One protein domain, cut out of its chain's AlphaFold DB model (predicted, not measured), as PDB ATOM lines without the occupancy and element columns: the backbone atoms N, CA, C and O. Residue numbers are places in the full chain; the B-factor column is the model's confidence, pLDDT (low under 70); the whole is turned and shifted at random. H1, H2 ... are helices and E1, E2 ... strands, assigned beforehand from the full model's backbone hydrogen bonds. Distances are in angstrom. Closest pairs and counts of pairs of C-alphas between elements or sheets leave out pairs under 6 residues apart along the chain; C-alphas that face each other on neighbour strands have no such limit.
ATOM      1  N   TYR A  82      16.684 -56.383   9.298       86.25
ATOM      2  CA  TYR A  82      16.353 -55.444   8.233       86.25
ATOM      3  C   TYR A  82      17.624 -54.960   7.529       86.25
ATOM      4  O   TYR A  82      18.602 -54.576   8.174       86.25
ATOM      5  N   GLY A  83      17.595 -54.925   6.199       90.44
ATOM      6  CA  GLY A  83      18.493 -54.107   5.391       90.44
ATOM      7  C   GLY A  83      17.758 -52.850   4.937       90.44
ATOM      8  O   GLY A  83      16.909 -52.933   4.049       90.44
ATOM      9  N   ARG A  84      18.071 -51.700   5.545       90.00
ATOM     10  CA  ARG A  84      17.583 -50.375   5.127       90.00
ATOM     11  C   ARG A  84      18.493 -49.831   4.034       90.00
ATOM     12  O   ARG A  84      19.707 -49.739   4.222       90.00
ATOM     13  N   LEU A  85      17.919 -49.499   2.886       91.12
ATOM     14  CA  LEU A  85      18.651 -49.017   1.719       91.12
ATOM     15  C   LEU A  85      18.851 -47.498   1.786       91.12
ATOM     16  O   LEU A  85      17.983 -46.764   2.249       91.12
ATOM     17  N   SER A  86      19.990 -47.022   1.293       88.69
ATOM     18  CA  SER A  86      20.305 -45.599   1.148       88.69
ATOM     19  C   SER A  86      20.556 -45.278  -0.334       88.69
ATOM     20  O   SER A  86      21.264 -46.055  -0.985       88.69
ATOM     21  N   PRO A  87      20.004 -44.174  -0.880       86.88
ATOM     22  CA  PRO A  87      19.318 -43.084  -0.169       86.88
ATOM     23  C   PRO A  87      17.794 -43.257   0.010       86.88
ATOM     24  O   PRO A  87      17.205 -42.482   0.750       86.88
ATOM     25  N   CYS A  88      17.155 -44.258  -0.606       86.88
ATOM     26  CA  CYS A  88      15.686 -44.348  -0.696       86.88
ATOM     27  C   CYS A  88      14.924 -44.701   0.601       86.88
ATOM     28  O   CYS A  88      13.703 -44.555   0.653       86.88
ATOM     29  N   GLU A  89      15.620 -45.182   1.634       88.12
ATOM     30  CA  GLU A  89      15.115 -45.483   2.987       88.12
ATOM     31  C   GLU A  89      14.103 -46.641   3.120       88.12
ATOM     32  O   GLU A  89      13.592 -46.906   4.214       88.12
ATOM     33  N   HIS A  90      13.856 -47.397   2.049       86.88
ATOM     34  CA  HIS A  90      13.086 -48.648   2.092       86.88
ATOM     35  C   HIS A  90      13.832 -49.752   2.861       86.88
ATOM     36  O   HIS A  90      15.063 -49.838   2.798       86.88
ATOM     37  N   ALA A  91      13.091 -50.624   3.553       86.69
ATOM     38  CA  ALA A  91      13.642 -51.748   4.312       86.69
ATOM     39  C   ALA A  91      13.151 -53.106   3.789       86.69
ATOM     40  O   ALA A  91      11.966 -53.295   3.529       86.69
ATOM     41  N   PHE A  92      14.070 -54.068   3.693       87.19
ATOM     42  CA  PHE A  92      13.809 -55.449   3.271       87.19
ATOM     43  C   PHE A  92      14.483 -56.440   4.232       87.19
ATOM     44  O   PHE A  92      15.194 -56.029   5.150       87.19
ATOM     45  N   CYS A  93      14.334 -57.749   3.999       86.88
ATOM     46  CA  CYS A  93      15.227 -58.736   4.609       86.88
ATOM     47  C   CYS A  93      16.691 -58.437   4.227       86.88
ATOM     48  O   CYS A  93      16.951 -57.958   3.121       86.88
ATOM     49  N   LEU A  94      17.653 -58.696   5.116       87.81
ATOM     50  CA  LEU A  94      19.063 -58.361   4.873       87.81
ATOM     51  C   LEU A  94      19.608 -58.950   3.557       87.81
ATOM     52  O   LEU A  94      20.297 -58.264   2.803       87.81
ATOM     53  N   ASP A  95      19.255 -60.191   3.247       83.19
ATOM     54  CA  ASP A  95      19.723 -60.905   2.052       83.19
ATOM     55  C   ASP A  95      19.034 -60.378   0.780       83.19
ATOM     56  O   ASP A  95      19.645 -60.252  -0.282       83.19
ATOM     57  N   CYS A  96      17.782 -59.941   0.923       82.81
ATOM     58  CA  CYS A  96      16.970 -59.269  -0.090       82.81
ATOM     59  C   CYS A  96      17.509 -57.873  -0.440       82.81
ATOM     60  O   CYS A  96      17.428 -57.446  -1.592       82.81
ATOM     61  N   ALA A  97      18.051 -57.174   0.562       87.56
ATOM     62  CA  ALA A  97      18.698 -55.873   0.429       87.56
ATOM     63  C   ALA A  97      20.100 -55.975  -0.194       87.56
ATOM     64  O   ALA A  97      20.544 -55.035  -0.842       87.56
ATOM     65  N   ARG A  98      20.792 -57.108  -0.001       87.56
ATOM     66  CA  ARG A  98      22.140 -57.383  -0.534       87.56
ATOM     67  C   ARG A  98      22.169 -57.946  -1.956       87.56
ATOM     68  O   ARG A  98      23.236 -57.952  -2.558       87.56
ATOM     69  N   SER A  99      21.049 -58.450  -2.472       80.19
ATOM     70  CA  SER A  99      21.019 -59.181  -3.748       80.19
ATOM     71  C   SER A  99      21.048 -58.284  -4.994       80.19
ATOM     72  O   SER A  99      21.513 -58.744  -6.031       80.19
ATOM     73  N   ASP A 100      20.616 -57.021  -4.894       76.38
ATOM     74  CA  ASP A 100      20.585 -56.067  -6.017       76.38
ATOM     75  C   ASP A 100      21.363 -54.786  -5.696       76.38
ATOM     76  O   ASP A 100      21.460 -54.367  -4.546       76.38
ATOM     77  N   SER A 101      21.819 -54.093  -6.745       84.62
ATOM     78  CA  SER A 101      22.339 -52.719  -6.638       84.62
ATOM     79  C   SER A 101      21.269 -51.626  -6.817       84.62
ATOM     80  O   SER A 101      21.587 -50.439  -6.727       84.62
ATOM     81  N   LEU A 102      20.003 -52.006  -7.040       86.38
ATOM     82  CA  LEU A 102      18.844 -51.117  -7.207       86.38
ATOM     83  C   LEU A 102      17.738 -51.495  -6.213       86.38
ATOM     84  O   LEU A 102      17.427 -52.674  -6.040       86.38
ATOM     85  N   CYS A 103      17.106 -50.503  -5.585       83.94
ATOM     86  CA  CYS A 103      16.013 -50.719  -4.644       83.94
ATOM     87  C   CYS A 103      14.806 -51.391  -5.313       83.94
ATOM     88  O   CYS A 103      14.329 -50.934  -6.346       83.94
ATOM     89  N   TYR A 104      14.263 -52.431  -4.679       76.06
ATOM     90  CA  TYR A 104      13.161 -53.222  -5.232       76.06
ATOM     91  C   TYR A 104      11.790 -52.517  -5.252       76.06
ATOM     92  O   TYR A 104      10.867 -53.058  -5.832       76.06
ATOM     93  N   LEU A 105      11.636 -51.335  -4.638       78.69
ATOM     94  CA  LEU A 105      10.356 -50.598  -4.603       78.69
ATOM     95  C   LEU A 105      10.347 -49.305  -5.430       78.69
ATOM     96  O   LEU A 105       9.283 -48.843  -5.827       78.69
ATOM     97  N   CYS A 106      11.513 -48.706  -5.688       78.56
ATOM     98  CA  CYS A 106      11.622 -47.423  -6.396       78.56
ATOM     99  C   CYS A 106      12.701 -47.392  -7.492       78.56
ATOM    100  O   CYS A 106      12.934 -46.338  -8.080       78.56
ATOM    101  N   ASP A 107      13.394 -48.512  -7.733       80.06
ATOM    102  CA  ASP A 107      14.547 -48.659  -8.640       80.06
ATOM    103  C   ASP A 107      15.717 -47.675  -8.405       80.06
ATOM    104  O   ASP A 107      16.665 -47.626  -9.189       80.06
ATOM    105  N   GLU A 108      15.716 -46.921  -7.300       86.50
ATOM    106  CA  GLU A 108      16.818 -46.025  -6.948       86.50
ATOM    107  C   GLU A 108      18.081 -46.815  -6.573       86.50
ATOM    108  O   GLU A 108      18.025 -47.841  -5.886       86.50
ATOM    109  N   ARG A 109      19.244 -46.334  -7.027       88.31
ATOM    110  CA  ARG A 109      20.523 -47.031  -6.859       88.31
ATOM    111  C   ARG A 109      20.940 -47.093  -5.391       88.31
ATOM    112  O   ARG A 109      21.135 -46.064  -4.746       88.31
ATOM    113  N   VAL A 110      21.164 -48.308  -4.899       91.00
ATOM    114  CA  VAL A 110      21.646 -48.574  -3.543       91.00
ATOM    115  C   VAL A 110      23.102 -48.131  -3.433       91.00
ATOM    116  O   VAL A 110      23.997 -48.720  -4.036       91.00
ATOM    117  N   GLN A 111      23.337 -47.085  -2.647       89.75
ATOM    118  CA  GLN A 111      24.675 -46.583  -2.326       89.75
ATOM    119  C   GLN A 111      25.241 -47.259  -1.072       89.75
ATOM    120  O   GLN A 111      26.444 -47.489  -0.967       89.75
ATOM    121  N   LYS A 112      24.368 -47.585  -0.109       91.38
ATOM    122  CA  LYS A 112      24.722 -48.226   1.162       91.38
ATOM    123  C   LYS A 112      23.535 -49.020   1.704       91.38
ATOM    124  O   LYS A 112      22.386 -48.617   1.532       91.38
ATOM    125  N   ILE A 113      23.825 -50.118   2.399       91.56
ATOM    126  CA  ILE A 113      22.847 -50.910   3.154       91.56
ATOM    127  C   ILE A 113      23.171 -50.742   4.639       91.56
ATOM    128  O   ILE A 113      24.288 -51.034   5.069       91.56
ATOM    129  N   GLN A 114      22.208 -50.272   5.425       89.38
ATOM    130  CA  GLN A 114      22.287 -50.223   6.881       89.38
ATOM    131  C   GLN A 114      21.592 -51.462   7.454       89.38
ATOM    132  O   GLN A 114      20.411 -51.694   7.201       89.38
ATOM    133  N   THR A 115      22.325 -52.267   8.223       87.50
ATOM    134  CA  THR A 115      21.768 -53.428   8.927       87.50
ATOM    135  C   THR A 115      21.121 -52.979  10.230       87.50
ATOM    136  O   THR A 115      21.813 -52.381  11.052       87.50
ATOM    137  N   ILE A 116      19.838 -53.280  10.425       80.38
ATOM    138  CA  ILE A 116      19.069 -52.900  11.618       80.38
ATOM    139  C   ILE A 116      18.489 -54.168  12.254       80.38
ATOM    140  O   ILE A 116      17.874 -55.000  11.580       80.38
ATOM    141  N   LYS A 117      18.705 -54.339  13.558       70.44
ATOM    142  CA  LYS A 117      18.199 -55.467  14.352       70.44
ATOM    143  C   LYS A 117      16.829 -55.115  14.932       70.44
ATOM    144  O   LYS A 117      16.573 -53.963  15.254       70.44
ATOM    145  N   MET A 118      15.954 -56.107  15.134       61.53
ATOM    146  CA  MET A 118      14.587 -55.862  15.647       61.53
ATOM    147  C   MET A 118      14.543 -55.095  16.987       61.53
ATOM    148  O   MET A 118      13.595 -54.355  17.221       61.53
ATOM    149  N   MET A 119      15.588 -55.203  17.817       56.41
ATOM    150  CA  MET A 119      15.740 -54.459  19.080       56.41
ATOM    151  C   MET A 119      15.832 -52.926  18.918       56.41
ATOM    152  O   MET A 119      15.707 -52.207  19.901       56.41
ATOM    153  N   GLU A 120      16.108 -52.419  17.712       59.44
ATOM    154  CA  GLU A 120      16.515 -51.023  17.473       59.44
ATOM    155  C   GLU A 120      15.345 -50.093  17.083       59.44
ATOM    156  O   GLU A 120      15.568 -48.918  16.802       59.44
ATOM    157  N   GLY A 121      14.095 -50.583  17.102       64.19
ATOM    158  CA  GLY A 121      12.891 -49.739  17.030       64.19
ATOM    159  C   GLY A 121      12.597 -49.111  15.660       64.19
ATOM    160  O   GLY A 121      12.435 -47.898  15.556       64.19
ATOM    161  N   LEU A 122      12.510 -49.928  14.605       76.38
ATOM    162  CA  LEU A 122      12.237 -49.464  13.240       76.38
ATOM    163  C   LEU A 122      10.732 -49.247  12.986       76.38
ATOM    164  O   LEU A 122       9.939 -50.175  13.129       76.38
ATOM    165  N   PHE A 123      10.346 -48.053  12.527       78.12
ATOM    166  CA  PHE A 123       8.975 -47.749  12.096       78.12
ATOM    167  C   PHE A 123       8.869 -47.872  10.572       78.12
ATOM    168  O   PHE A 123       9.653 -47.243   9.866       78.12
ATOM    169  N   ILE A 124       7.917 -48.647  10.045       76.44
ATOM    170  CA  ILE A 124       7.718 -48.839   8.596       76.44
ATOM    171  C   ILE A 124       6.321 -48.352   8.204       76.44
ATOM    172  O   ILE A 124       5.339 -48.709   8.857       76.44
ATOM    173  N   CYS A 125       6.218 -47.548   7.142       76.75
ATOM    174  CA  CYS A 125       4.928 -47.103   6.618       76.75
ATOM    175  C   CYS A 125       4.152 -48.270   5.990       76.75
ATOM    176  O   CYS A 125       4.600 -48.866   5.014       76.75
ATOM    177  N   ALA A 126       2.980 -48.578   6.549       68.25
ATOM    178  CA  ALA A 126       2.095 -49.646   6.079       68.25
ATOM    179  C   ALA A 126       1.131 -49.207   4.956       68.25
ATOM    180  O   ALA A 126       0.297 -50.000   4.530       68.25
ATOM    181  N   ALA A 127       1.221 -47.958   4.482       68.12
ATOM    182  CA  ALA A 127       0.441 -47.498   3.335       68.12
ATOM    183  C   ALA A 127       0.881 -48.228   2.045       68.12
ATOM    184  O   ALA A 127       2.090 -48.447   1.866       68.12
ATOM    185  N   PRO A 128      -0.053 -48.579   1.135       57.25
ATOM    186  CA  PRO A 128       0.264 -49.247  -0.126       57.25
ATOM    187  C   PRO A 128       1.388 -48.548  -0.896       57.25
ATOM    188  O   PRO A 128       1.415 -47.324  -1.010       57.25
ATOM    189  N   HIS A 129       2.331 -49.344  -1.400       59.62
ATOM    190  CA  HIS A 129       3.503 -48.910  -2.174       59.62
ATOM    191  C   HIS A 129       4.450 -47.904  -1.479       59.62
ATOM    192  O   HIS A 129       5.400 -47.450  -2.112       59.62
ATOM    193  N   CYS A 130       4.255 -47.572  -0.193       71.88
ATOM    194  CA  CYS A 130       5.137 -46.647   0.520       71.88
ATOM    195  C   CYS A 130       6.330 -47.351   1.179       71.88
ATOM    196  O   CYS A 130       7.464 -47.164   0.750       71.88
ATOM    197  N   LEU A 131       6.099 -48.145   2.236       72.00
ATOM    198  CA  LEU A 131       7.103 -49.003   2.895       72.00
ATOM    199  C   LEU A 131       8.417 -48.310   3.328       72.00
ATOM    200  O   LEU A 131       9.416 -48.973   3.629       72.00
ATOM    201  N   LYS A 132       8.430 -46.972   3.409       78.19
ATOM    202  CA  LYS A 132       9.560 -46.204   3.942       78.19
ATOM    203  C   LYS A 132       9.786 -46.537   5.409       78.19
ATOM    204  O   LYS A 132       8.830 -46.674   6.174       78.19
ATOM    205  N   SER A 133      11.056 -46.655   5.791       81.56
ATOM    206  CA  SER A 133      11.462 -47.026   7.144       81.56
ATOM    207  C   SER A 133      12.150 -45.867   7.864       81.56
ATOM    208  O   SER A 133      13.015 -45.205   7.295       81.56
ATOM    209  N   PHE A 134      11.800 -45.632   9.124       81.31
ATOM    210  CA  PHE A 134      12.213 -44.471   9.911       81.31
ATOM    211  C   PHE A 134      12.793 -44.911  11.252       81.31
ATOM    212  O   PHE A 134      12.257 -45.805  11.911       81.31
ATOM    213  N   LEU A 135      13.883 -44.258  11.663       80.12
ATOM    214  CA  LEU A 135      14.573 -44.544  12.925       80.12
ATOM    215  C   LEU A 135      13.958 -43.789  14.110       80.12
ATOM    216  O   LEU A 135      14.162 -44.183  15.254       80.12
ATOM    217  N   LYS A 136      13.205 -42.706  13.862       81.44
ATOM    218  CA  LYS A 136      12.468 -41.981  14.903       81.44
ATOM    219  C   LYS A 136      10.970 -41.986  14.628       81.44
ATOM    220  O   LYS A 136      10.517 -41.702  13.519       81.44
ATOM    221  N   ARG A 137      10.190 -42.183  15.692       77.69
ATOM    222  CA  ARG A 137       8.724 -42.074  15.672       77.69
ATOM    223  C   ARG A 137       8.237 -40.711  15.158       77.69
ATOM    224  O   ARG A 137       7.249 -40.648  14.440       77.69
ATOM    225  N   THR A 138       8.943 -39.629  15.483       81.69
ATOM    226  CA  THR A 138       8.608 -38.268  15.030       81.69
ATOM    227  C   THR A 138       8.744 -38.091  13.516       81.69
ATOM    228  O   THR A 138       7.906 -37.432  12.908       81.69
ATOM    229  N   GLU A 139       9.754 -38.708  12.900       82.88
ATOM    230  CA  GLU A 139       9.975 -38.698  11.446       82.88
ATOM    231  C   GLU A 139       8.889 -39.514  10.733       82.88
ATOM    232  O   GLU A 139       8.277 -39.031   9.784       82.88
ATOM    233  N   PHE A 140       8.584 -40.704  11.261       81.94
ATOM    234  CA  PHE A 140       7.499 -41.574  10.800       81.94
ATOM    235  C   PHE A 140       6.130 -40.883  10.834       81.94
ATOM    236  O   PHE A 140       5.436 -40.824   9.821       81.94
ATOM    237  N   GLU A 141       5.744 -40.316  11.978       80.62
ATOM    238  CA  GLU A 141       4.459 -39.627  12.101       80.62
ATOM    239  C   GLU A 141       4.395 -38.345  11.255       80.62
ATOM    240  O   GLU A 141       3.331 -38.005  10.742       80.62
ATOM    241  N   SER A 142       5.516 -37.629  11.088       83.50
ATOM    242  CA  SER A 142       5.603 -36.484  10.170       83.50
ATOM    243  C   SER A 142       5.375 -36.920   8.719       83.50
ATOM    244  O   SER A 142       4.607 -36.293   7.995       83.50
ATOM    245  N   HIS A 143       5.966 -38.047   8.314       83.62
ATOM    246  CA  HIS A 143       5.745 -38.634   6.996       83.62
ATOM    247  C   HIS A 143       4.278 -39.038   6.768       83.62
ATOM    248  O   HIS A 143       3.736 -38.683   5.723       83.62
ATOM    249  N   ILE A 144       3.608 -39.700   7.722       79.31
ATOM    250  CA  ILE A 144       2.174 -40.028   7.577       79.31
ATOM    251  C   ILE A 144       1.351 -38.736   7.451       79.31
ATOM    252  O   ILE A 144       0.592 -38.588   6.497       79.31
ATOM    253  N   ARG A 145       1.569 -37.755   8.342       78.56
ATOM    254  CA  ARG A 145       0.876 -36.450   8.316       78.56
ATOM    255  C   ARG A 145       1.192 -35.580   7.088       78.56
ATOM    256  O   ARG A 145       0.493 -34.597   6.878       78.56
ATOM    257  N   GLY A 146       2.221 -35.906   6.302       75.56
ATOM    258  CA  GLY A 146       2.611 -35.161   5.098       75.56
ATOM    259  C   GLY A 146       2.336 -35.873   3.767       75.56
ATOM    260  O   GLY A 146       2.165 -35.198   2.758       75.56
ATOM    261  N   ALA A 147       2.303 -37.209   3.744       73.75
ATOM    262  CA  ALA A 147       2.164 -38.013   2.521       73.75
ATOM    263  C   ALA A 147       0.932 -38.936   2.507       73.75
ATOM    264  O   ALA A 147       0.592 -39.475   1.457       73.75
TER     265      ALA A 147
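AT A GLANCE: This is residues 82 to 147 of the 713 residues of the protein "Ubiquitin carboxyl-terminal hydrolase family protein" of Striga asiatica (UniProt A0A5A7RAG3). The antiparallel sheet E2, E1, E3, with helix H1 over one face, makes one end; helix H2 makes the other, with the folded-back loop of residues 118 to 136 between. Of 66 printed residues, under half are in named elements, ordered E1, E2, H1, E3, H2; the class is mixed. The whole is compact, radius of gyration of the C-alphas 11.5 A, spanning 32 by 26 by 18 A.

IN THESE COORDINATES: Find E1, residues 82 to 86, from C-alpha 82 at (16.353, -55.444, 8.233); E2 is 91 to 93, H1 94 to 98, E3 112 to 117. H2, 137 to 147, ends at C-alpha 147, (2.164, -38.013, 2.521).

HOW THE PARTS SIT: In the hairpin E1 and E2, N 83 and O 92 are 2.8 A apart; between E1 and E3, N 84 and O 114, 2.9 A. H1 is on the sheet over E1, C-alphas 83 and 94 closest, 4.3 A. E2, H1, E3, with E1 between the strands, form a split strand-helix-strand unit, its crossover right-handed. Both helices have every O i to N i+4 pair within hydrogen-bond range.

THE WHOLE: The printed part has no cut; links H1 to E3 and E3 to H2 are long. Look for pLDDT under 70 at residues 118 to 121 and 126 to 129.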